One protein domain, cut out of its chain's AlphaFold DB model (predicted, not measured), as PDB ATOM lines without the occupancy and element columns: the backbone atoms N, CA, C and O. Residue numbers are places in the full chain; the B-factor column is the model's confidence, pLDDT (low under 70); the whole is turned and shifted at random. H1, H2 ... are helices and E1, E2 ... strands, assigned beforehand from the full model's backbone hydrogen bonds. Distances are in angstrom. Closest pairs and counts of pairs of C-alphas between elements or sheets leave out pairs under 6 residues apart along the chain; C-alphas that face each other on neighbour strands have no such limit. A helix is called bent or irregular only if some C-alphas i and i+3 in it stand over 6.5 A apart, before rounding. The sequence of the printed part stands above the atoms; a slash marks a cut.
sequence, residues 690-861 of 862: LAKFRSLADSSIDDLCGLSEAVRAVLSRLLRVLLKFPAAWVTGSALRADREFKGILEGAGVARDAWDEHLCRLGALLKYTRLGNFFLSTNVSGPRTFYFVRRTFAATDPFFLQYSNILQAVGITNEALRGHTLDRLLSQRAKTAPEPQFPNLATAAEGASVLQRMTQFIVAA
ATOM      1  N   LEU A 690     171.402 102.968 109.634       67.69
ATOM      2  CA  LEU A 690     170.070 102.367 109.532       67.69
ATOM      3  C   LEU A 690     170.131 100.836 109.378       67.69
ATOM      4  O   LEU A 690     169.377 100.131 110.042       67.69
ATOM      5  N   ALA A 691     171.010 100.323 108.516       72.00
ATOM      6  CA  ALA A 691     171.252  98.893 108.352       72.00
ATOM      7  C   ALA A 691     171.875  98.282 109.622       72.00
ATOM      8  O   ALA A 691     171.373  97.257 110.078       72.00
ATOM      9  N   LYS A 692     172.811  98.978 110.293       82.12
ATOM     10  CA  LYS A 692     173.295  98.583 111.634       82.12
ATOM     11  C   LYS A 692     172.152  98.485 112.656       82.12
ATOM     12  O   LYS A 692     172.022  97.472 113.336       82.12
ATOM     13  N   PHE A 693     171.285  99.496 112.755       82.88
ATOM     14  CA  PHE A 693     170.146  99.459 113.686       82.88
ATOM     15  C   PHE A 693     169.087  98.410 113.321       82.88
ATOM     16  O   PHE A 693     168.485  97.839 114.227       82.88
ATOM     17  N   ARG A 694     168.874  98.117 112.031       82.31
ATOM     18  CA  ARG A 694     168.031  96.991 111.593       82.31
ATOM     19  C   ARG A 694     168.654  95.654 111.993       82.31
ATOM     20  O   ARG A 694     167.993  94.881 112.665       82.31
ATOM     21  N   SER A 695     169.939  95.436 111.712       86.38
ATOM     22  CA  SER A 695     170.682  94.242 112.144       86.38
ATOM     23  C   SER A 695     170.644  94.035 113.670       86.38
ATOM     24  O   SER A 695     170.458  92.910 114.128       86.38
ATOM     25  N   LEU A 696     170.719  95.109 114.466       89.19
ATOM     26  CA  LEU A 696     170.575  95.045 115.930       89.19
ATOM     27  C   LEU A 696     169.129  94.819 116.420       89.19
ATOM     28  O   LEU A 696     168.930  94.376 117.549       89.19
ATOM     29  N   ALA A 697     168.119  95.155 115.616       86.25
ATOM     30  CA  ALA A 697     166.703  94.935 115.928       86.25
ATOM     31  C   ALA A 697     166.189  93.561 115.455       86.25
ATOM     32  O   ALA A 697     165.259  93.004 116.040       86.25
ATOM     33  N   ASP A 698     166.811  93.026 114.407       86.81
ATOM     34  CA  ASP A 698     166.576  91.701 113.836       86.81
ATOM     35  C   ASP A 698     167.646  90.678 114.268       86.81
ATOM     36  O   ASP A 698     167.706  89.583 113.712       86.81
ATOM     37  N   SER A 699     168.461  91.011 115.279       89.69
ATOM     38  CA  SER A 699     169.398  90.079 115.925       89.69
ATOM     39  C   SER A 699     168.665  88.833 116.406       89.69
ATOM     40  O   SER A 699     167.584  88.941 116.983       89.69
ATOM     41  N   SER A 700     169.250  87.660 116.183       90.62
ATOM     42  CA  SER A 700     168.630  86.380 116.511       90.62
ATOM     43  C   SER A 700     168.537  86.137 118.023       90.62
ATOM     44  O   SER A 700     169.147  86.822 118.849       90.62
ATOM     45  N   ILE A 701     167.782  85.102 118.401       89.12
ATOM     46  CA  ILE A 701     167.729  84.635 119.790       89.12
ATOM     47  C   ILE A 701     169.107  84.160 120.285       89.12
ATOM     48  O   ILE A 701     169.421  84.316 121.464       89.12
ATOM     49  N   ASP A 702     169.935  83.620 119.388       91.19
ATOM     50  CA  ASP A 702     171.291  83.162 119.679       91.19
ATOM     51  C   ASP A 702     172.247  84.348 119.864       91.19
ATOM     52  O   ASP A 702     172.984  84.371 120.848       91.19
ATOM     53  N   ASP A 703     172.141  85.385 119.023       92.12
ATOM     54  CA  ASP A 703     172.901  86.638 119.171       92.12
ATOM     55  C   ASP A 703     172.607  87.319 120.513       92.12
ATOM     56  O   ASP A 703     173.523  87.781 121.194       92.12
ATOM     57  N   LEU A 704     171.332  87.352 120.927       91.25
ATOM     58  CA  LEU A 704     170.946  87.849 122.248       91.25
ATOM     59  C   LEU A 704     171.548  86.974 123.357       91.25
ATOM     60  O   LEU A 704     172.190  87.502 124.263       91.25
ATOM     61  N   CYS A 705     171.386  85.649 123.290       89.19
ATOM     62  CA  CYS A 705     171.959  84.721 124.272       89.19
ATOM     63  C   CYS A 705     173.494  84.822 124.387       89.19
ATOM     64  O   CYS A 705     174.010  84.640 125.489       89.19
ATOM     65  N   GLY A 706     174.198  85.148 123.300       91.56
ATOM     66  CA  GLY A 706     175.649  85.350 123.259       91.56
ATOM     67  C   GLY A 706     176.149  86.682 123.836       91.56
ATOM     68  O   GLY A 706     177.359  86.877 123.946       91.56
ATOM     69  N   LEU A 707     175.262  87.608 124.223       93.50
ATOM     70  CA  LEU A 707     175.664  88.868 124.858       93.50
ATOM     71  C   LEU A 707     176.317  88.630 126.230       93.50
ATOM     72  O   LEU A 707     175.916  87.752 127.000       93.50
ATOM     73  N   SER A 708     177.290  89.477 126.582       94.12
ATOM     74  CA  SER A 708     177.940  89.421 127.894       94.12
ATOM     75  C   SER A 708     176.935  89.609 129.033       94.12
ATOM     76  O   SER A 708     175.933  90.315 128.901       94.12
ATOM     77  N   GLU A 709     177.201  88.977 130.175       92.38
ATOM     78  CA  GLU A 709     176.310  88.970 131.342       92.38
ATOM     79  C   GLU A 709     175.921  90.384 131.803       92.38
ATOM     80  O   GLU A 709     174.742  90.660 132.015       92.38
ATOM     81  N   ALA A 710     176.876  91.320 131.811       93.00
ATOM     82  CA  ALA A 710     176.625  92.731 132.105       93.00
ATOM     83  C   ALA A 710     175.603  93.373 131.141       93.00
ATOM     84  O   ALA A 710     174.689  94.072 131.580       93.00
ATOM     85  N   VAL A 711     175.704  93.106 129.832       93.81
ATOM     86  CA  VAL A 711     174.745  93.617 128.836       93.81
ATOM     87  C   VAL A 711     173.382  92.940 128.998       93.81
ATOM     88  O   VAL A 711     172.355  93.613 128.899       93.81
ATOM     89  N   ARG A 712     173.341  91.638 129.310       94.62
ATOM     90  CA  ARG A 712     172.087  90.913 129.587       94.62
ATOM     91  C   ARG A 712     171.378  91.469 130.831       94.62
ATOM     92  O   ARG A 712     170.177  91.739 130.766       94.62
ATOM     93  N   ALA A 713     172.115  91.750 131.908       93.88
ATOM     94  CA  ALA A 713     171.602  92.388 133.124       93.88
ATOM     95  C   ALA A 713     171.050  93.801 132.858       93.88
ATOM     96  O   ALA A 713     169.957  94.143 133.320       93.88
ATOM     97  N   VAL A 714     171.751  94.610 132.052       96.31
ATOM     98  CA  VAL A 714     171.251  95.916 131.589       96.31
ATOM     99  C   VAL A 714     169.946  95.750 130.807       96.31
ATOM    100  O   VAL A 714     168.942  96.356 131.179       96.31
ATOM    101  N   LEU A 715     169.907  94.899 129.777       96.44
ATOM    102  CA  LEU A 715     168.714  94.702 128.944       96.44
ATOM    103  C   LEU A 715     167.510  94.171 129.741       96.44
ATOM    104  O   LEU A 715     166.395  94.649 129.530       96.44
ATOM    105  N   SER A 716     167.725  93.264 130.696       95.00
ATOM    106  CA  SER A 716     166.692  92.769 131.620       95.00
ATOM    107  C   SER A 716     166.083  93.905 132.461       95.00
ATOM    108  O   SER A 716     164.859  94.055 132.549       95.00
ATOM    109  N   ARG A 717     166.925  94.796 133.004       96.00
ATOM    110  CA  ARG A 717     166.475  95.980 133.758       96.00
ATOM    111  C   ARG A 717     165.754  96.999 132.869       96.00
ATOM    112  O   ARG A 717     164.732  97.540 133.289       96.00
ATOM    113  N   LEU A 718     166.222  97.236 131.642       96.81
ATOM    114  CA  LEU A 718     165.548  98.130 130.691       96.81
ATOM    115  C   LEU A 718     164.196  97.566 130.219       96.81
ATOM    116  O   LEU A 718     163.238  98.326 130.077       96.81
ATOM    117  N   LEU A 719     164.080  96.242 130.057       95.75
ATOM    118  CA  LEU A 719     162.809  95.565 129.782       95.75
ATOM    119  C   LEU A 719     161.815  95.771 130.929       95.75
ATOM    120  O   LEU A 719     160.646  96.061 130.671       95.75
ATOM    121  N   ARG A 720     162.273  95.725 132.188       95.06
ATOM    122  CA  ARG A 720     161.432  96.049 133.352       95.06
ATOM    123  C   ARG A 720     160.865  97.464 133.283       95.06
ATOM    124  O   ARG A 720     159.673  97.648 133.524       95.06
ATOM    125  N   VAL A 721     161.704  98.450 132.961       95.25
ATOM    126  CA  VAL A 721     161.274  99.849 132.809       95.25
ATOM    127  C   VAL A 721     160.244  99.962 131.689       95.25
ATOM    128  O   VAL A 721     159.138 100.442 131.922       95.25
ATOM    129  N   LEU A 722     160.568  99.446 130.499       95.00
ATOM    130  CA  LEU A 722     159.688  99.491 129.335       95.00
ATOM    131  C   LEU A 722     158.314  98.865 129.614       95.00
ATOM    132  O   LEU A 722     157.296  99.474 129.302       95.00
ATOM    133  N   LEU A 723     158.256  97.683 130.232       92.12
ATOM    134  CA  LEU A 723     156.989  97.000 130.506       92.12
ATOM    135  C   LEU A 723     156.104  97.747 131.521       92.12
ATOM    136  O   LEU A 723     154.877  97.666 131.414       92.12
ATOM    137  N   LYS A 724     156.702  98.515 132.445       91.50
ATOM    138  CA  LYS A 724     155.997  99.370 133.421       91.50
ATOM    139  C   LYS A 724     155.466 100.694 132.851       91.50
ATOM    140  O   LYS A 724     154.674 101.345 133.533       91.50
ATOM    141  N   PHE A 725     155.887 101.129 131.658       90.31
ATOM    142  CA  PHE A 725     155.421 102.404 131.095       90.31
ATOM    143  C   PHE A 725     153.882 102.439 130.981       90.31
ATOM    144  O   PHE A 725     153.276 101.444 130.590       90.31
ATOM    145  N   PRO A 726     153.218 103.578 131.252       86.19
ATOM    146  CA  PRO A 726     151.758 103.667 131.181       86.19
ATOM    147  C   PRO A 726     151.213 103.765 129.745       86.19
ATOM    148  O   PRO A 726     150.012 103.600 129.535       86.19
ATOM    149  N   ALA A 727     152.066 104.078 128.765       85.88
ATOM    150  CA  ALA A 727     151.668 104.315 127.382       85.88
ATOM    151  C   ALA A 727     151.593 103.016 126.562       85.88
ATOM    152  O   ALA A 727     152.411 102.105 126.721       85.88
ATOM    153  N   ALA A 728     150.621 102.947 125.653       80.94
ATOM    154  CA  ALA A 728     150.432 101.825 124.736       80.94
ATOM    155  C   ALA A 728     151.559 101.725 123.698       80.94
ATOM    156  O   ALA A 728     152.101 100.649 123.444       80.94
ATOM    157  N   TRP A 729     151.926 102.891 123.166       87.56
ATOM    158  CA  TRP A 729     153.087 103.128 122.322       87.56
ATOM    159  C   TRP A 729     154.114 103.910 123.133       87.56
ATOM    160  O   TRP A 729     153.836 105.024 123.579       87.56
ATOM    161  N   VAL A 730     155.298 103.338 123.322       90.69
ATOM    162  CA  VAL A 730     156.424 103.997 123.990       90.69
ATOM    163  C   VAL A 730     157.448 104.373 122.924       90.69
ATOM    164  O   VAL A 730     157.850 103.531 122.124       90.69
ATOM    165  N   THR A 731     157.868 105.637 122.881       91.25
ATOM    166  CA  THR A 731     158.922 106.077 121.958       91.25
ATOM    167  C   THR A 731     160.302 105.950 122.598       91.25
ATOM    168  O   THR A 731     160.454 106.094 123.813       91.25
ATOM    169  N   GLY A 732     161.342 105.782 121.779       89.12
ATOM    170  CA  GLY A 732     162.733 105.877 122.237       89.12
ATOM    171  C   GLY A 732     163.027 107.212 122.928       89.12
ATOM    172  O   GLY A 732     163.721 107.236 123.934       89.12
ATOM    173  N   SER A 733     162.430 108.318 122.470       85.88
ATOM    174  CA  SER A 733     162.534 109.619 123.146       85.88
ATOM    175  C   SER A 733     161.900 109.634 124.544       85.88
ATOM    176  O   SER A 733     162.466 110.252 125.440       85.88
ATOM    177  N   ALA A 734     160.784 108.930 124.762       88.75
ATOM    178  CA  ALA A 734     160.161 108.806 126.080       88.75
ATOM    179  C   ALA A 734     161.006 107.938 127.030       88.75
ATOM    180  O   ALA A 734     161.212 108.325 128.178       88.75
ATOM    181  N   LEU A 735     161.571 106.825 126.542       91.50
ATOM    182  CA  LEU A 735     162.531 106.010 127.303       91.50
ATOM    183  C   LEU A 735     163.785 106.815 127.661       91.50
ATOM    184  O   LEU A 735     164.131 106.923 128.830       91.50
ATOM    185  N   ARG A 736     164.415 107.481 126.680       90.75
ATOM    186  CA  ARG A 736     165.578 108.355 126.912       90.75
ATOM    187  C   ARG A 736     165.266 109.572 127.792       90.75
ATOM    188  O   ARG A 736     166.204 110.239 128.218       90.75
ATOM    189  N   ALA A 737     163.999 109.898 128.063       88.94
ATOM    190  CA  ALA A 737     163.614 110.946 129.007       88.94
ATOM    191  C   ALA A 737     163.459 110.423 130.447       88.94
ATOM    192  O   ALA A 737     163.727 111.184 131.382       88.94
ATOM    193  N   ASP A 738     163.082 109.152 130.616       94.69
ATOM    194  CA  ASP A 738     162.794 108.528 131.908       94.69
ATOM    195  C   ASP A 738     164.020 108.419 132.831       94.69
ATOM    196  O   ASP A 738     165.161 108.236 132.403       94.69
ATOM    197  N   ARG A 739     163.774 108.551 134.139       95.31
ATOM    198  CA  ARG A 739     164.826 108.594 135.159       95.31
ATOM    199  C   ARG A 739     165.370 107.205 135.509       95.31
ATOM    200  O   ARG A 739     166.565 107.105 135.782       95.31
ATOM    201  N   GLU A 740     164.536 106.163 135.504       96.19
ATOM    202  CA  GLU A 740     164.971 104.784 135.774       96.19
ATOM    203  C   GLU A 740     165.788 104.261 134.580       96.19
ATOM    204  O   GLU A 740     166.896 103.760 134.771       96.19
ATOM    205  N   PHE A 741     165.315 104.496 133.349       96.12
ATOM    206  CA  PHE A 741     166.016 104.157 132.103       96.12
ATOM    207  C   PHE A 741     167.426 104.771 132.032       96.12
ATOM    208  O   PHE A 741     168.406 104.047 131.842       96.12
ATOM    209  N   LYS A 742     167.549 106.092 132.250       95.75
ATOM    210  CA  LYS A 742     168.854 106.781 132.305       95.75
ATOM    211  C   LYS A 742     169.758 106.199 133.385       95.75
ATOM    212  O   LYS A 742     170.908 105.884 133.102       95.75
ATOM    213  N   GLY A 743     169.236 106.029 134.602       96.38
ATOM    214  CA  GLY A 743     170.014 105.539 135.740       96.38
ATOM    215  C   GLY A 743     170.580 104.131 135.537       96.38
ATOM    216  O   GLY A 743     171.654 103.834 136.053       96.38
ATOM    217  N   ILE A 744     169.900 103.276 134.764       97.38
ATOM    218  CA  ILE A 744     170.405 101.945 134.397       97.38
ATOM    219  C   ILE A 744     171.591 102.052 133.427       97.38
ATOM    220  O   ILE A 744     172.607 101.405 133.659       97.38
ATOM    221  N   LEU A 745     171.481 102.862 132.366       97.00
ATOM    222  CA  LEU A 745     172.542 103.006 131.359       97.00
ATOM    223  C   LEU A 745     173.756 103.777 131.892       97.00
ATOM    224  O   LEU A 745     174.886 103.314 131.746       97.00
ATOM    225  N   GLU A 746     173.532 104.912 132.559       96.06
ATOM    226  CA  GLU A 746     174.599 105.721 133.166       96.06
ATOM    227  C   GLU A 746     175.291 104.945 134.305       96.06
ATOM    228  O   GLU A 746     176.516 104.957 134.399       96.06
ATOM    229  N   GLY A 747     174.535 104.190 135.113       95.69
ATOM    230  CA  GLY A 747     175.082 103.327 136.168       95.69
ATOM    231  C   GLY A 747     175.842 102.093 135.662       95.69
ATOM    232  O   GLY A 747     176.627 101.523 136.413       95.69
ATOM    233  N   ALA A 748     175.639 101.696 134.404       94.75
ATOM    234  CA  ALA A 748     176.389 100.633 133.732       94.75
ATOM    235  C   ALA A 748     177.556 101.164 132.870       94.75
ATOM    236  O   ALA A 748     178.178 100.391 132.146       94.75
ATOM    237  N   GLY A 749     177.845 102.471 132.918       94.69
ATOM    238  CA  GLY A 749     178.924 103.089 132.140       94.69
ATOM    239  C   GLY A 749     178.657 103.176 130.631       94.69
ATOM    240  O   GLY A 749     179.595 103.367 129.860       94.69
ATOM    241  N   VAL A 750     177.404 103.037 130.184       92.88
ATOM    242  CA  VAL A 750     177.063 103.062 128.754       92.88
ATOM    243  C   VAL A 750     177.060 104.501 128.231       92.88
ATOM    244  O   VAL A 750     176.203 105.312 128.603       92.88
ATOM    245  N   ALA A 751     177.999 104.798 127.330       89.50
ATOM    246  CA  ALA A 751     178.113 106.081 126.642       89.50
ATOM    247  C   ALA A 751     176.828 106.438 125.859       89.50
ATOM    248  O   ALA A 751     176.092 105.560 125.405       89.50
ATOM    249  N   ARG A 752     176.510 107.738 125.757       83.12
ATOM    250  CA  ARG A 752     175.189 108.222 125.297       83.12
ATOM    251  C   ARG A 752     174.886 107.947 123.826       83.12
ATOM    252  O   ARG A 752     173.729 107.734 123.477       83.12
ATOM    253  N   ASP A 753     175.912 107.930 122.994       81.56
ATOM    254  CA  ASP A 753     175.890 107.492 121.599       81.56
ATOM    255  C   ASP A 753     175.505 106.006 121.461       81.56
ATOM    256  O   ASP A 753     174.727 105.640 120.579       81.56
ATOM    257  N   ALA A 754     175.940 105.154 122.395       88.50
ATOM    258  CA  ALA A 754     175.609 103.727 122.424       88.50
ATOM    259  C   ALA A 754     174.199 103.401 122.973       88.50
ATOM    260  O   ALA A 754     173.801 102.229 123.004       88.50
ATOM    261  N   TRP A 755     173.403 104.391 123.406       92.44
ATOM    262  CA  TRP A 755     172.050 104.150 123.943       92.44
ATOM    263  C   TRP A 755     171.088 103.595 122.888       92.44
ATOM    264  O   TRP A 755     170.220 102.782 123.208       92.44
ATOM    265  N   ASP A 756     171.259 103.979 121.624       91.25
ATOM    266  CA  ASP A 756     170.375 103.554 120.536       91.25
ATOM    267  C   ASP A 756     170.606 102.091 120.129       91.25
ATOM    268  O   ASP A 756     169.660 101.386 119.776       91.25
ATOM    269  N   GLU A 757     171.827 101.578 120.301       93.12
ATOM    270  CA  GLU A 757     172.112 100.145 120.166       93.12
ATOM    271  C   GLU A 757     171.403  99.323 121.248       93.12
ATOM    272  O   GLU A 757     170.845  98.258 120.968       93.12
ATOM    273  N   HIS A 758     171.366  99.840 122.479       94.75
ATOM    274  CA  HIS A 758     170.642  99.220 123.587       94.75
ATOM    275  C   HIS A 758     169.123  99.284 123.380       94.75
ATOM    276  O   HIS A 758     168.437  98.319 123.713       94.75
ATOM    277  N   LEU A 759     168.593 100.351 122.767       94.81
ATOM    278  CA  LEU A 759     167.187 100.426 122.354       94.81
ATOM    279  C   LEU A 759     166.843  99.393 121.267       94.81
ATOM    280  O   LEU A 759     165.802  98.747 121.376       94.81
ATOM    281  N   CYS A 760     167.706  99.178 120.266       93.94
ATOM    282  CA  CYS A 760     167.512  98.111 119.273       93.94
ATOM    283  C   CYS A 760     167.521  96.714 119.909       93.94
ATOM    284  O   CYS A 760     166.582  95.947 119.699       93.94
ATOM    285  N   ARG A 761     168.527  96.403 120.740       95.00
ATOM    286  CA  ARG A 761     168.632  95.103 121.434       95.00
ATOM    287  C   ARG A 761     167.469  94.862 122.402       95.00
ATOM    288  O   ARG A 761     166.961  93.748 122.486       95.00
ATOM    289  N   LEU A 762     167.000  95.906 123.090       96.00
ATOM    290  CA  LEU A 762     165.778  95.871 123.900       96.00
ATOM    291  C   LEU A 762     164.538  95.582 123.039       96.00
ATOM    292  O   LEU A 762     163.647  94.850 123.464       96.00
ATOM    293  N   GLY A 763     164.490  96.131 121.823       93.50
ATOM    294  CA  GLY A 763     163.446  95.863 120.840       93.50
ATOM    295  C   GLY A 763     163.426  94.407 120.373       93.50
ATOM    296  O   GLY A 763     162.367  93.776 120.381       93.50
ATOM    297  N   ALA A 764     164.596  93.849 120.056       92.44
ATOM    298  CA  ALA A 764     164.758  92.430 119.743       92.44
ATOM    299  C   ALA A 764     164.325  91.546 120.930       92.44
ATOM    300  O   ALA A 764     163.501  90.646 120.769       92.44
ATOM    301  N   LEU A 765     164.778  91.850 122.153       93.94
ATOM    302  CA  LEU A 765     164.373  91.127 123.364       93.94
ATOM    303  C   LEU A 765     162.848  91.177 123.597       93.94
ATOM    304  O   LEU A 765     162.243  90.159 123.941       93.94
ATOM    305  N   LEU A 766     162.195  92.319 123.356       92.69
ATOM    306  CA  LEU A 766     160.733  92.447 123.423       92.69
ATOM    307  C   LEU A 766     160.020  91.564 122.374       92.69
ATOM    308  O   LEU A 766     159.002  90.940 122.680       92.69
ATOM    309  N   LYS A 767     160.573  91.479 121.157       90.00
ATOM    310  CA  LYS A 767     160.080  90.639 120.049       90.00
ATOM    311  C   LYS A 767     160.192  89.143 120.381       90.00
ATOM    312  O   LYS A 767     159.226  88.412 120.169       90.00
ATOM    313  N   TYR A 768     161.307  88.681 120.960       89.25
ATOM    314  CA  TYR A 768     161.488  87.264 121.335       89.25
ATOM    315  C   TYR A 768     160.756  86.854 122.615       89.25
ATOM    316  O   TYR A 768     160.216  85.752 122.669       89.25
ATOM    317  N   THR A 769     160.650  87.736 123.614       88.69
ATOM    318  CA  THR A 769     159.797  87.501 124.800       88.69
ATOM    319  C   THR A 769     158.299  87.520 124.477       88.69
ATOM    320  O   THR A 769     157.502  87.105 125.313       88.69
ATOM    321  N   ARG A 770     157.903  88.004 123.286       85.31
ATOM    322  CA  ARG A 770     156.511  88.133 122.798       85.31
ATOM    323  C   ARG A 770     155.596  89.022 123.654       85.31
ATOM    324  O   ARG A 770     154.414  89.163 123.344       85.31
ATOM    325  N   LEU A 771     156.150  89.701 124.660       87.38
ATOM    326  CA  LEU A 771     155.461  90.693 125.493       87.38
ATOM    327  C   LEU A 771     155.142  91.993 124.734       87.38
ATOM    328  O   LEU A 771     154.463  92.883 125.251       87.38
ATOM    329  N   GLY A 772     155.620  92.120 123.497       88.94
ATOM    330  CA  GLY A 772     155.373  93.268 122.650       88.94
ATOM    331  C   GLY A 772     155.950  93.113 121.249       88.94
ATOM    332  O   GLY A 772     156.266  92.010 120.806       88.94
ATOM    333  N   ASN A 773     156.088  94.239 120.556       88.75
ATOM    334  CA  ASN A 773     156.841  94.340 119.312       88.75
ATOM    335  C   ASN A 773     157.572  95.694 119.233       88.75
ATOM    336  O   ASN A 773     157.237  96.643 119.950       88.75
ATOM    337  N   PHE A 774     158.578  95.769 118.372       90.94
ATOM    338  CA  PHE A 774     159.457  96.910 118.173       90.94
ATOM    339  C   PHE A 774     159.476  97.326 116.701       90.94
ATOM    340  O   PHE A 774     159.516  96.481 115.809       90.94
ATOM    341  N   PHE A 775     159.510  98.636 116.453       88.19
ATOM    342  CA  PHE A 775     159.583  99.196 115.109       88.19
ATOM    343  C   PHE A 775     160.573 100.355 115.043       88.19
ATOM    344  O   PHE A 775     160.539 101.275 115.862       88.19
ATOM    345  N   LEU A 776     161.393 100.356 113.994       84.12
ATOM    346  CA  LEU A 776     162.143 101.530 113.565       84.12
ATOM    347  C   LEU A 776     161.264 102.349 112.604       84.12
ATOM    348  O   LEU A 776     160.657 101.786 111.692       84.12
ATOM    349  N   SER A 777     161.190 103.669 112.781       77.31
ATOM    350  CA  SER A 777     160.425 104.545 111.883       77.31
ATOM    351  C   SER A 777     160.862 104.402 110.422       77.31
ATOM    352  O   SER A 777     162.054 104.482 110.124       77.31
ATOM    353  N   THR A 778     159.906 104.322 109.497       65.38
ATOM    354  CA  THR A 778     160.150 104.253 108.041       65.38
ATOM    355  C   THR A 778     160.565 105.589 107.407       65.38
ATOM    356  O   THR A 778     160.672 105.696 106.188       65.38
ATOM    357  N   ASN A 779     160.783 106.630 108.216       57.44
ATOM    358  CA  ASN A 779     161.062 107.980 107.746       57.44
ATOM    359  C   ASN A 779     162.491 108.090 107.187       57.44
ATOM    360  O   ASN A 779     163.461 107.977 107.932       57.44
ATOM    361  N   VAL A 780     162.613 108.322 105.878       47.28
ATOM    362  CA  VAL A 780     163.902 108.364 105.157       47.28
ATOM    363  C   VAL A 780     164.646 109.698 105.358       47.28
ATOM    364  O   VAL A 780     165.849 109.764 105.144       47.28
ATOM    365  N   SER A 781     163.949 110.762 105.778       38.47
ATOM    366  CA  SER A 781     164.463 112.147 105.820       38.47
ATOM    367  C   SER A 781     164.136 112.894 107.126       38.47
ATOM    368  O   SER A 781     163.895 114.106 107.142       38.47
ATOM    369  N   GLY A 782     164.083 112.168 108.243       44.31
ATOM    370  CA  GLY A 782     163.856 112.737 109.571       44.31
ATOM    371  C   GLY A 782     164.464 111.887 110.688       44.31
ATOM    372  O   GLY A 782     164.996 110.809 110.412       44.31
ATOM    373  N   PRO A 783     164.395 112.354 111.946       49.09
ATOM    374  CA  PRO A 783     165.002 111.664 113.078       49.09
ATOM    375  C   PRO A 783     164.421 110.262 113.257       49.09
ATOM    376  O   PRO A 783     163.203 110.045 113.230       49.09
ATOM    377  N   ARG A 784     165.316 109.293 113.466       68.00
ATOM    378  CA  ARG A 784     164.950 107.885 113.627       68.00
ATOM    379  C   ARG A 784     164.183 107.718 114.933       68.00
ATOM    380  O   ARG A 784     164.725 107.907 116.021       68.00
ATOM    381  N   THR A 785     162.904 107.372 114.822       78.75
ATOM    382  CA  THR A 785     162.042 107.150 115.983       78.75
ATOM    383  C   THR A 785     161.908 105.657 116.238       78.75
ATOM    384  O   THR A 785     161.426 104.907 115.392       78.75
ATOM    385  N   PHE A 786     162.336 105.240 117.424       89.12
ATOM    386  CA  PHE A 786     162.133 103.898 117.957       89.12
ATOM    387  C   PHE A 786     160.726 103.826 118.554       89.12
ATOM    388  O   PHE A 786     160.364 104.699 119.348       89.12
ATOM    389  N   TYR A 787     159.949 102.807 118.198       91.56
ATOM    390  CA  TYR A 787     158.620 102.553 118.747       91.56
ATOM    391  C   TYR A 787     158.578 101.176 119.401       91.56
ATOM    392  O   TYR A 787     158.933 100.179 118.778       91.56
ATOM    393  N   PHE A 788     158.085 101.123 120.632       92.69
ATOM    394  CA  PHE A 788     157.851  99.898 121.382       92.69
ATOM    395  C   PHE A 788     156.355  99.791 121.681       92.69
ATOM    396  O   PHE A 788     155.739 100.748 122.159       92.69
ATOM    397  N   VAL A 789     155.774  98.629 121.404       90.06
ATOM    398  CA  VAL A 789     154.353  98.330 121.610       90.06
ATOM    399  C   VAL A 789     154.246  97.158 122.563       90.06
ATOM    400  O   VAL A 789     154.882  96.135 122.332       90.06
ATOM    401  N   ARG A 790     153.438  97.280 123.617       88.38
ATOM    402  CA  ARG A 790     153.240  96.217 124.618       88.38
ATOM    403  C   ARG A 790     151.935  95.468 124.344       88.38
ATOM    404  O   ARG A 790     150.918  96.096 124.053       88.38
ATOM    405  N   ARG A 791     151.958  94.138 124.454       79.69
ATOM    406  CA  ARG A 791     150.807  93.247 124.223       79.69
ATOM    407  C   ARG A 791     150.147  92.854 125.552       79.69
ATOM    408  O   ARG A 791     150.840  92.568 126.522       79.69
ATOM    409  N   THR A 792     148.813  92.777 125.588       76.44
ATOM    410  CA  THR A 792     148.095  91.959 126.587       76.44
ATOM    411  C   THR A 792     148.090  90.494 126.180       76.44
ATOM    412  O   THR A 792     147.831  90.172 125.020       76.44
ATOM    413  N   PHE A 793     148.233  89.608 127.154       78.38
ATOM    414  CA  PHE A 793     147.842  88.208 127.038       78.38
ATOM    415  C   PHE A 793     146.728  87.920 128.053       78.38
ATOM    416  O   PHE A 793     146.671  88.540 129.114       78.38
ATOM    417  N   ALA A 794     145.812  87.018 127.705       79.31
ATOM    418  CA  ALA A 794     144.741  86.566 128.591       79.31
ATOM    419  C   ALA A 794     145.144  85.256 129.279       79.31
ATOM    420  O   ALA A 794     146.023  84.554 128.787       79.31
ATOM    421  N   ALA A 795     144.460  84.877 130.363       81.62
ATOM    422  CA  ALA A 795     144.642  83.566 131.005       81.62
ATOM    423  C   ALA A 795     144.344  82.375 130.066       81.62
ATOM    424  O   ALA A 795     144.772  81.258 130.328       81.62
ATOM    425  N   THR A 796     143.629  82.624 128.965       81.94
ATOM    426  CA  THR A 796     143.328  81.671 127.889       81.94
ATOM    427  C   THR A 796     144.397  81.604 126.790       81.94
ATOM    428  O   THR A 796     144.251  80.819 125.855       81.94
ATOM    429  N   ASP A 797     145.459  82.416 126.854       82.75
ATOM    430  CA  ASP A 797     146.576  82.339 125.905       82.75
ATOM    431  C   ASP A 797     147.378  81.045 126.169       82.75
ATOM    432  O   ASP A 797     147.771  80.809 127.316       82.75
ATOM    433  N   PRO A 798     147.659  80.202 125.155       83.44
ATOM    434  CA  PRO A 798     148.346  78.920 125.349       83.44
ATOM    435  C   PRO A 798     149.760  79.046 125.941       83.44
ATOM    436  O   PRO A 798     150.314  78.049 126.399       83.44
ATOM    437  N   PHE A 799     150.336  80.254 125.967       85.56
ATOM    438  CA  PHE A 799     151.643  80.540 126.564       85.56
ATOM    439  C   PHE A 799     151.570  81.375 127.856       85.56
ATOM    440  O   PHE A 799     152.584  81.916 128.305       85.56
ATOM    441  N   PHE A 800     150.388  81.498 128.475       86.81
ATOM    442  CA  PHE A 800     150.168  82.318 129.675       86.81
ATOM    443  C   PHE A 800     151.156  82.020 130.813       86.81
ATOM    444  O   PHE A 800     151.669  82.943 131.452       86.81
ATOM    445  N   LEU A 801     151.456  80.739 131.056       86.50
ATOM    446  CA  LEU A 801     152.392  80.314 132.098       86.50
ATOM    447  C   LEU A 801     153.820  80.802 131.794       86.50
ATOM    448  O   LEU A 801     154.494  81.351 132.660       86.50
ATOM    449  N   GLN A 802     154.265  80.659 130.546       88.75
ATOM    450  CA  GLN A 802     155.585  81.083 130.091       88.75
ATOM    451  C   GLN A 802     155.728  82.611 130.152       88.75
ATOM    452  O   GLN A 802     156.748  83.105 130.629       88.75
ATOM    453  N   TYR A 803     154.701  83.372 129.756       89.38
ATOM    454  CA  TYR A 803     154.706  84.831 129.924       89.38
ATOM    455  C   TYR A 803     154.728  85.246 131.398       89.38
ATOM    456  O   TYR A 803     155.460  86.170 131.753       89.38
ATOM    457  N   SER A 804     153.990  84.542 132.262       89.88
ATOM    458  CA  SER A 804     154.005  84.773 133.714       89.88
ATOM    459  C   SER A 804     155.403  84.548 134.301       89.88
ATOM    460  O   SER A 804     155.899  85.396 135.042       89.88
ATOM    461  N   ASN A 805     156.084  83.468 133.901       90.62
ATOM    462  CA  ASN A 805     157.459  83.171 134.313       90.62
ATOM    463  C   ASN A 805     158.440  84.267 133.861       90.62
ATOM    464  O   ASN A 805     159.271  84.717 134.651       90.62
ATOM    465  N   ILE A 806     158.314  84.748 132.616       92.12
ATOM    466  CA  ILE A 806     159.112  85.867 132.094       92.12
ATOM    467  C   ILE A 806     158.851  87.142 132.911       92.12
ATOM    468  O   ILE A 806     159.806  87.774 133.362       92.12
ATOM    469  N   LEU A 807     157.593  87.525 133.158       91.81
ATOM    470  CA  LEU A 807     157.279  88.712 133.964       91.81
ATOM    471  C   LEU A 807     157.822  88.596 135.394       91.81
ATOM    472  O   LEU A 807     158.435  89.543 135.895       91.81
ATOM    473  N   GLN A 808     157.684  87.430 136.027       91.31
ATOM    474  CA  GLN A 808     158.221  87.166 137.362       91.31
ATOM    475  C   GLN A 808     159.758  87.257 137.383       91.31
ATOM    476  O   GLN A 808     160.321  87.843 138.316       91.31
ATOM    477  N   ALA A 809     160.439  86.780 136.335       90.62
ATOM    478  CA  ALA A 809     161.884  86.923 136.137       90.62
ATOM    479  C   ALA A 809     162.314  88.381 135.843       90.62
ATOM    480  O   ALA A 809     163.377  88.814 136.279       90.62
ATOM    481  N   VAL A 810     161.459  89.208 135.236       91.88
ATOM    482  CA  VAL A 810     161.683  90.665 135.103       91.88
ATOM    483  C   VAL A 810     161.277  91.434 136.381       91.88
ATOM    484  O   VAL A 810     161.654  92.589 136.586       91.88
ATOM    485  N   GLY A 811     160.565  90.794 137.313       91.69
ATOM    486  CA  GLY A 811     160.105  91.403 138.566       91.69
ATOM    487  C   GLY A 811     158.884  92.305 138.367       91.69
ATOM    488  O   GLY A 811     158.859  93.439 138.862       91.69
ATOM    489  N   ILE A 812     157.911  91.814 137.601       91.00
ATOM    490  CA  ILE A 812     156.609  92.418 137.302       91.00
ATOM    491  C   ILE A 812     155.537  91.353 137.584       91.00
ATOM    492  O   ILE A 812     155.736  90.185 137.268       91.00
ATOM    493  N   THR A 813     154.413  91.732 138.195       88.81
ATOM    494  CA  THR A 813     153.260  90.831 138.366       88.81
ATOM    495  C   THR A 813     152.360  90.876 137.132       88.81
ATOM    496  O   THR A 813     152.315  91.892 136.436       88.81
ATOM    497  N   ASN A 814     151.589  89.815 136.878       84.31
ATOM    498  CA  ASN A 814     150.625  89.784 135.769       84.31
ATOM    499  C   ASN A 814     149.648  90.979 135.815       84.31
ATOM    500  O   ASN A 814     149.379  91.597 134.791       84.31
ATOM    501  N   GLU A 815     149.200  91.369 137.011       81.25
ATOM    502  CA  GLU A 815     148.334  92.538 137.246       81.25
ATOM    503  C   GLU A 815     149.013  93.884 136.936       81.25
ATOM    504  O   GLU A 815     148.360  94.842 136.517       81.25
ATOM    505  N   ALA A 816     150.333  93.980 137.135       81.06
ATOM    506  CA  ALA A 816     151.093  95.193 136.851       81.06
ATOM    507  C   ALA A 816     151.334  95.401 135.345       81.06
ATOM    508  O   ALA A 816     151.588  96.537 134.927       81.06
ATOM    509  N   LEU A 817     151.219  94.354 134.514       80.81
ATOM    510  CA  LEU A 817     151.290  94.486 133.059       80.81
ATOM    511  C   LEU A 817     149.991  95.090 132.501       80.81
ATOM    512  O   LEU A 817     149.129  94.413 131.940       80.81
ATOM    513  N   ARG A 818     149.884  96.418 132.585       68.12
ATOM    514  CA  ARG A 818     148.855  97.202 131.887       68.12
ATOM    515  C   ARG A 818     149.122  97.219 130.379       68.12
ATOM    516  O   ARG A 818     149.699  98.178 129.859       68.12
ATOM    517  N   GLY A 819     148.738  96.145 129.697       64.75
ATOM    518  CA  GLY A 819     148.638  96.117 128.241       64.75
ATOM    519  C   GLY A 819     147.369  96.818 127.738       64.75
ATOM    520  O   GLY A 819     146.540  97.297 128.515       64.75
ATOM    521  N   HIS A 820     147.210  96.869 126.417       76.00
ATOM    522  CA  HIS A 820     146.056  97.473 125.754       76.00
ATOM    523  C   HIS A 820     145.468  96.510 124.713       76.00
ATOM    524  O   HIS A 820     146.210  95.745 124.099       76.00
ATOM    525  N   THR A 821     144.149  96.568 124.502       76.75
ATOM    526  CA  THR A 821     143.467  95.823 123.430       76.75
ATOM    527  C   THR A 821     143.991  96.239 122.056       76.75
ATOM    528  O   THR A 821     144.458  97.368 121.888       76.75
ATOM    529  N   LEU A 822     143.885  95.358 121.054       74.88
ATOM    530  CA  LEU A 822     144.363  95.647 119.698       74.88
ATOM    531  C   LEU A 822     143.716  96.919 119.123       74.88
ATOM    532  O   LEU A 822     144.427  97.771 118.601       74.88
ATOM    533  N   ASP A 823     142.416  97.127 119.336       76.56
ATOM    534  CA  ASP A 823     141.707  98.343 118.903       76.56
ATOM    535  C   ASP A 823     142.280  99.612 119.552       76.56
ATOM    536  O   ASP A 823     142.403 100.664 118.917       76.56
ATOM    537  N   ARG A 824     142.698  99.519 120.821       78.62
ATOM    538  CA  ARG A 824     143.363 100.614 121.536       78.62
ATOM    539  C   ARG A 824     144.801 100.825 121.057       78.62
ATOM    540  O   ARG A 824     145.260 101.964 121.032       78.62
ATOM    541  N   LEU A 825     145.505  99.771 120.639       82.19
ATOM    542  CA  LEU A 825     146.812  99.892 119.987       82.19
ATOM    543  C   LEU A 825     146.689 100.566 118.614       82.19
ATOM    544  O   LEU A 825     147.477 101.459 118.309       82.19
ATOM    545  N   LEU A 826     145.696 100.185 117.808       81.50
ATOM    546  CA  LEU A 826     145.472 100.731 116.469       81.50
ATOM    547  C   LEU A 826     144.986 102.188 116.514       81.50
ATOM    548  O   LEU A 826     145.547 103.034 115.821       81.50
ATOM    549  N   SER A 827     144.030 102.518 117.386       81.62
ATOM    550  CA  SER A 827     143.537 103.898 117.560       81.62
ATOM    551  C   SER A 827     144.573 104.867 118.149       81.62
ATOM    552  O   SER A 827     144.485 106.069 117.905       81.62
ATOM    553  N   GLN A 828     145.576 104.370 118.882       81.06
ATOM    554  CA  GLN A 828     146.684 105.177 119.417       81.06
ATOM    555  C   GLN A 828     147.965 105.108 118.560       81.06
ATOM    556  O   GLN A 828     149.001 105.638 118.966       81.06
ATOM    557  N   ARG A 829     147.920 104.475 117.377       82.81
ATOM    558  CA  ARG A 829     149.085 104.292 116.497       82.81
ATOM    559  C   ARG A 829     149.597 105.622 115.942       82.81
ATOM    560  O   ARG A 829     148.868 106.379 115.302       82.81
ATOM    561  N   ALA A 830     150.894 105.878 116.101       74.81
ATOM    562  CA  ALA A 830     151.557 106.988 115.420       74.81
ATOM    563  C   ALA A 830     151.559 106.759 113.896       74.81
ATOM    564  O   ALA A 830     151.911 105.677 113.436       74.81
ATOM    565  N   LYS A 831     151.232 107.779 113.087       72.12
ATOM    566  CA  LYS A 831     151.128 107.641 111.613       72.12
ATOM    567  C   LYS A 831     152.414 107.163 110.913       72.12
ATOM    568  O   LYS A 831     152.342 106.669 109.796       72.12
ATOM    569  N   THR A 832     153.574 107.338 111.544       67.12
ATOM    570  CA  THR A 832     154.902 106.907 111.064       67.12
ATOM    571  C   THR A 832     155.370 105.577 111.662       67.12
ATOM    572  O   THR A 832     156.483 105.138 111.368       67.12
ATOM    573  N   ALA A 833     154.553 104.947 112.509       70.50
ATOM    574  CA  ALA A 833     154.790 103.604 113.010       70.50
ATOM    575  C   ALA A 833     154.078 102.566 112.114       70.50
ATOM    576  O   ALA A 833     152.936 102.808 111.702       70.50
ATOM    577  N   PRO A 834     154.714 101.416 111.824       77.69
ATOM    578  CA  PRO A 834     154.066 100.289 111.160       77.69
ATOM    579  C   PRO A 834     152.849  99.776 111.934       77.69
ATOM    580  O   PRO A 834     152.686 100.033 113.128       77.69
ATOM    581  N   GLU A 835     152.003  99.004 111.259       78.69
ATOM    582  CA  GLU A 835     150.931  98.278 111.932       78.69
ATOM    583  C   GLU A 835     151.514  97.197 112.861       78.69
ATOM    584  O   GLU A 835     152.401  96.455 112.428       78.69
ATOM    585  N   PRO A 836     151.068  97.096 114.130       76.69
ATOM    586  CA  PRO A 836     151.641  96.146 115.068       76.69
ATOM    587  C   PRO A 836     151.227  94.707 114.742       76.69
ATOM    588  O   PRO A 836     150.242  94.187 115.259       76.69
ATOM    589  N   GLN A 837     152.024  94.045 113.907       71.69
ATOM    590  CA  GLN A 837     151.933  92.605 113.688       71.69
ATOM    591  C   GLN A 837     152.522  91.877 114.898       71.69
ATOM    592  O   GLN A 837     153.715  91.992 115.173       71.69
ATOM    593  N   PHE A 838     151.711  91.118 115.628       73.06
ATOM    594  CA  PHE A 838     152.205  90.161 116.618       73.06
ATOM    595  C   PHE A 838     152.305  88.808 115.913       73.06
ATOM    596  O   PHE A 838     151.258  88.252 115.584       73.06
ATOM    597  N   PRO A 839     153.509  88.280 115.610       59.50
ATOM    598  CA  PRO A 839     153.598  87.104 114.758       59.50
ATOM    599  C   PRO A 839     152.987  85.904 115.480       59.50
ATOM    600  O   PRO A 839     153.411  85.577 116.592       59.50
ATOM    601  N   ASN A 840     152.019  85.237 114.855       59.19
ATOM    602  CA  ASN A 840     151.546  83.948 115.345       59.19
ATOM    603  C   ASN A 840     152.708  82.948 115.309       59.19
ATOM    604  O   ASN A 840     153.551  82.984 114.412       59.19
ATOM    605  N   LEU A 841     152.788  82.090 116.321       59.72
ATOM    606  CA  LEU A 841     153.759  81.001 116.351       59.72
ATOM    607  C   LEU A 841     153.250  79.893 115.426       59.72
ATOM    608  O   LEU A 841     152.079  79.530 115.512       59.72
ATOM    609  N   ALA A 842     154.108  79.396 114.531       56.16
ATOM    610  CA  ALA A 842     153.720  78.386 113.547       56.16
ATOM    611  C   ALA A 842     153.331  77.061 114.223       56.16
ATOM    612  O   ALA A 842     152.396  76.395 113.781       56.16
ATOM    613  N   THR A 843     153.981  76.724 115.342       73.12
ATOM    614  CA  THR A 843     153.609  75.598 116.204       73.12
ATOM    615  C   THR A 843     153.668  75.949 117.695       73.12
ATOM    616  O   THR A 843     154.386  76.857 118.126       73.12
ATOM    617  N   ALA A 844     152.938  75.189 118.519       73.06
ATOM    618  CA  ALA A 844     152.980  75.331 119.976       73.06
ATOM    619  C   ALA A 844     154.367  74.998 120.572       73.06
ATOM    620  O   ALA A 844     154.804  75.634 121.533       73.06
ATOM    621  N   ALA A 845     155.077  74.033 119.978       77.12
ATOM    622  CA  ALA A 845     156.376  73.560 120.452       77.12
ATOM    623  C   ALA A 845     157.492  74.609 120.284       77.12
ATOM    624  O   ALA A 845     158.247  74.867 121.224       77.12
ATOM    625  N   GLU A 846     157.563  75.273 119.124       79.75
ATOM    626  CA  GLU A 846     158.530  76.355 118.874       79.75
ATOM    627  C   GLU A 846     158.324  77.528 119.841       79.75
ATOM    628  O   GLU A 846     159.288  78.074 120.380       79.75
ATOM    629  N   GLY A 847     157.062  77.879 120.107       80.62
ATOM    630  CA  GLY A 847     156.692  78.910 121.074       80.62
ATOM    631  C   GLY A 847     157.208  78.628 122.478       80.62
ATOM    632  O   GLY A 847     157.855  79.482 123.085       80.62
ATOM    633  N   ALA A 848     156.967  77.413 122.974       82.56
ATOM    634  CA  ALA A 848     157.431  76.994 124.290       82.56
ATOM    635  C   ALA A 848     158.967  77.040 124.393       82.56
ATOM    636  O   ALA A 848     159.490  77.599 125.357       82.56
ATOM    637  N   SER A 849     159.677  76.544 123.374       86.00
ATOM    638  CA  SER A 849     161.147  76.557 123.312       86.00
ATOM    639  C   SER A 849     161.727  77.980 123.348       86.00
ATOM    640  O   SER A 849     162.577  78.293 124.187       86.00
ATOM    641  N   VAL A 850     161.216  78.889 122.505       86.38
ATOM    642  CA  VAL A 850     161.658  80.295 122.464       86.38
ATOM    643  C   VAL A 850     161.431  80.995 123.806       86.38
ATOM    644  O   VAL A 850     162.334  81.661 124.317       86.38
ATOM    645  N   LEU A 851     160.254  80.828 124.416       87.31
ATOM    646  CA  LEU A 851     159.932  81.486 125.685       87.31
ATOM    647  C   LEU A 851     160.697  80.879 126.872       87.31
ATOM    648  O   LEU A 851     161.082  81.613 127.786       87.31
ATOM    649  N   GLN A 852     160.999  79.579 126.846       88.56
ATOM    650  CA  GLN A 852     161.879  78.941 127.829       88.56
ATOM    651  C   GLN A 852     163.305  79.501 127.740       88.56
ATOM    652  O   GLN A 852     163.861  79.904 128.764       88.56
ATOM    653  N   ARG A 853     163.865  79.628 126.529       91.19
ATOM    654  CA  ARG A 853     165.176  80.264 126.304       91.19
ATOM    655  C   ARG A 853     165.205  81.726 126.756       91.19
ATOM    656  O   ARG A 853     166.180  82.156 127.366       91.19
ATOM    657  N   MET A 854     164.136  82.488 126.522       91.81
ATOM    658  CA  MET A 854     164.029  83.869 127.015       91.81
ATOM    659  C   MET A 854     163.864  83.951 128.536       91.81
ATOM    660  O   MET A 854     164.425  84.848 129.160       91.81
ATOM    661  N   THR A 855     163.182  82.988 129.159       91.12
ATOM    662  CA  THR A 855     163.143  82.875 130.626       91.12
ATOM    663  C   THR A 855     164.549  82.626 131.176       91.12
ATOM    664  O   THR A 855     164.982  83.336 132.079       91.12
ATOM    665  N   GLN A 856     165.304  81.692 130.586       88.50
ATOM    666  CA  GLN A 856     166.699  81.417 130.958       88.50
ATOM    667  C   GLN A 856     167.611  82.634 130.753       88.50
ATOM    668  O   GLN A 856     168.405  82.938 131.637       88.50
ATOM    669  N   PHE A 857     167.469  83.372 129.644       91.69
ATOM    670  CA  PHE A 857     168.207  84.619 129.396       91.69
ATOM    671  C   PHE A 857     167.999  85.647 130.519       91.69
ATOM    672  O   PHE A 857     168.965  86.253 130.974       91.69
ATOM    673  N   ILE A 858     166.752  85.835 130.966       89.69
ATOM    674  CA  ILE A 858     166.391  86.826 131.993       89.69
ATOM    675  C   ILE A 858     166.806  86.353 133.392       89.69
ATOM    676  O   ILE A 858     167.239  87.168 134.205       89.69
ATOM    677  N   VAL A 859     166.698  85.051 133.676       89.38
ATOM    678  CA  VAL A 859     167.138  84.455 134.949       89.38
ATOM    679  C   VAL A 859     168.661  84.482 135.080       89.38
ATOM    680  O   VAL A 859     169.152  84.870 136.128       89.38
ATOM    681  N   ALA A 860     169.410  84.177 134.017       85.00
ATOM    682  CA  ALA A 860     170.876  84.275 133.983       85.00
ATOM    683  C   ALA A 860     171.405  85.723 133.860       85.00
ATOM    684  O   ALA A 860     172.580  85.928 133.560       85.00
ATOM    685  N   ALA A 861     170.524  86.713 134.010       84.25
ATOM    686  CA  ALA A 861     170.814  88.144 134.022       84.25
ATOM    687  C   ALA A 861     170.414  88.805 135.361       84.25
ATOM    688  O   ALA A 861     170.377  90.037 135.450       84.25
TER     689      ALA A 861
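What this domain is: This is residues 690 to 861 of the 862 residues of an uncharacterized protein of Symbiodinium microadriaticum (UniProt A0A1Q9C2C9). A small sheet of three strands has the longest helix, H6, packed over one face, with H3 crossing H6 and reaching the sheet with its residues 722 to 724; H7 and H9 run side by side at one end of the domain. H1 and H2 also pack on H6, H5 packs along H3, and H8 lies beyond the sheet on the side away from H6, where the long unnamed stretch 828 to 843 leads from it to H9. The printed part has 172 residues, with nine named helices and three named strands in the order H1 H2 H3 E1 H4 H5 H6 E2 E3 H7 H8 H9; the sheet runs E1 E3 E2, antiparallel, and the class is mostly helix. The whole is compact, with a radius of gyration of the C-alphas of 15.2 A, and rounded, spanning 41 by 38 by 29 A.

Where its parts are: The strands are E1, residues 729 to 731, E3, 786 to 790, and E2, 772 to 776, which begins at C-alpha 772 (155.373, 93.268, 122.650) and is 14.0 A long. H6 is residues 752 to 769, 25.8 A, irregular, but only just: C-alphas 753 and 756 are 6.9 A apart. H3 is residues 709 to 724, 22.9 A; H7 is 800 to 810, 15.2 A; H9 is 844 to 859, 22.5 A, ending at C-alpha 859 (167.138, 84.455, 134.949). The shorter helices are H1, 690 to 697, starting at C-alpha 690 (170.070, 102.367, 109.532), H2, 701 to 705, H4, 732 to 735, H5, 739 to 747, and H8, 822 to 827.

How they stand to each other: E2 and E3 form a hairpin, with N 775 and O 787 2.8 A apart; N 788 and O 730 of E3 and E1 are 2.8 A apart, also within hydrogen-bond range. H6 and the sheet make two layers, a helix on one face of a sheet, at a height over the sheet of 9.5 A. H3 and H6 are the hubs and touch about perpendicular at 73 degrees, closest at the C-alphas of Leu 715 and Leu 762, 6.0 A. H5 touches H3 at a shallow tilt of 6 degrees, opposite ways, closest at the C-alphas of Leu 718 and Phe 741, 6.2 A. H1 touches H6 at a steep tilt of 47 degrees, closest at the C-alphas of Ala 697 and Cys 760, 4.7 A; H2 only just touches H6, with 3 pairs of C-alphas within 8 A. H7 and H9 touch at a shallow tilt of 15 degrees, the same way, closest at the C-alphas of Ile 806 and Thr 855, 5.2 A. H4 only grazes the sheet. H8 touches no helix. Every O i to N i+4 pair is within hydrogen-bond range in H1, H2, H3, H5, H7, H8 and H9, and 12 of 14 in H6; H4 is too short for one.

The domain as a whole: The two C-alphas farthest apart, of Ser 781 and Thr 796, are 43.2 A apart. The printed part has no cut; the links H7 to H8 and H8 to H9 are long. The mean pLDDT of the printed part is 85.1, with residues under 70 among them 778 to 784 and 839 to 842.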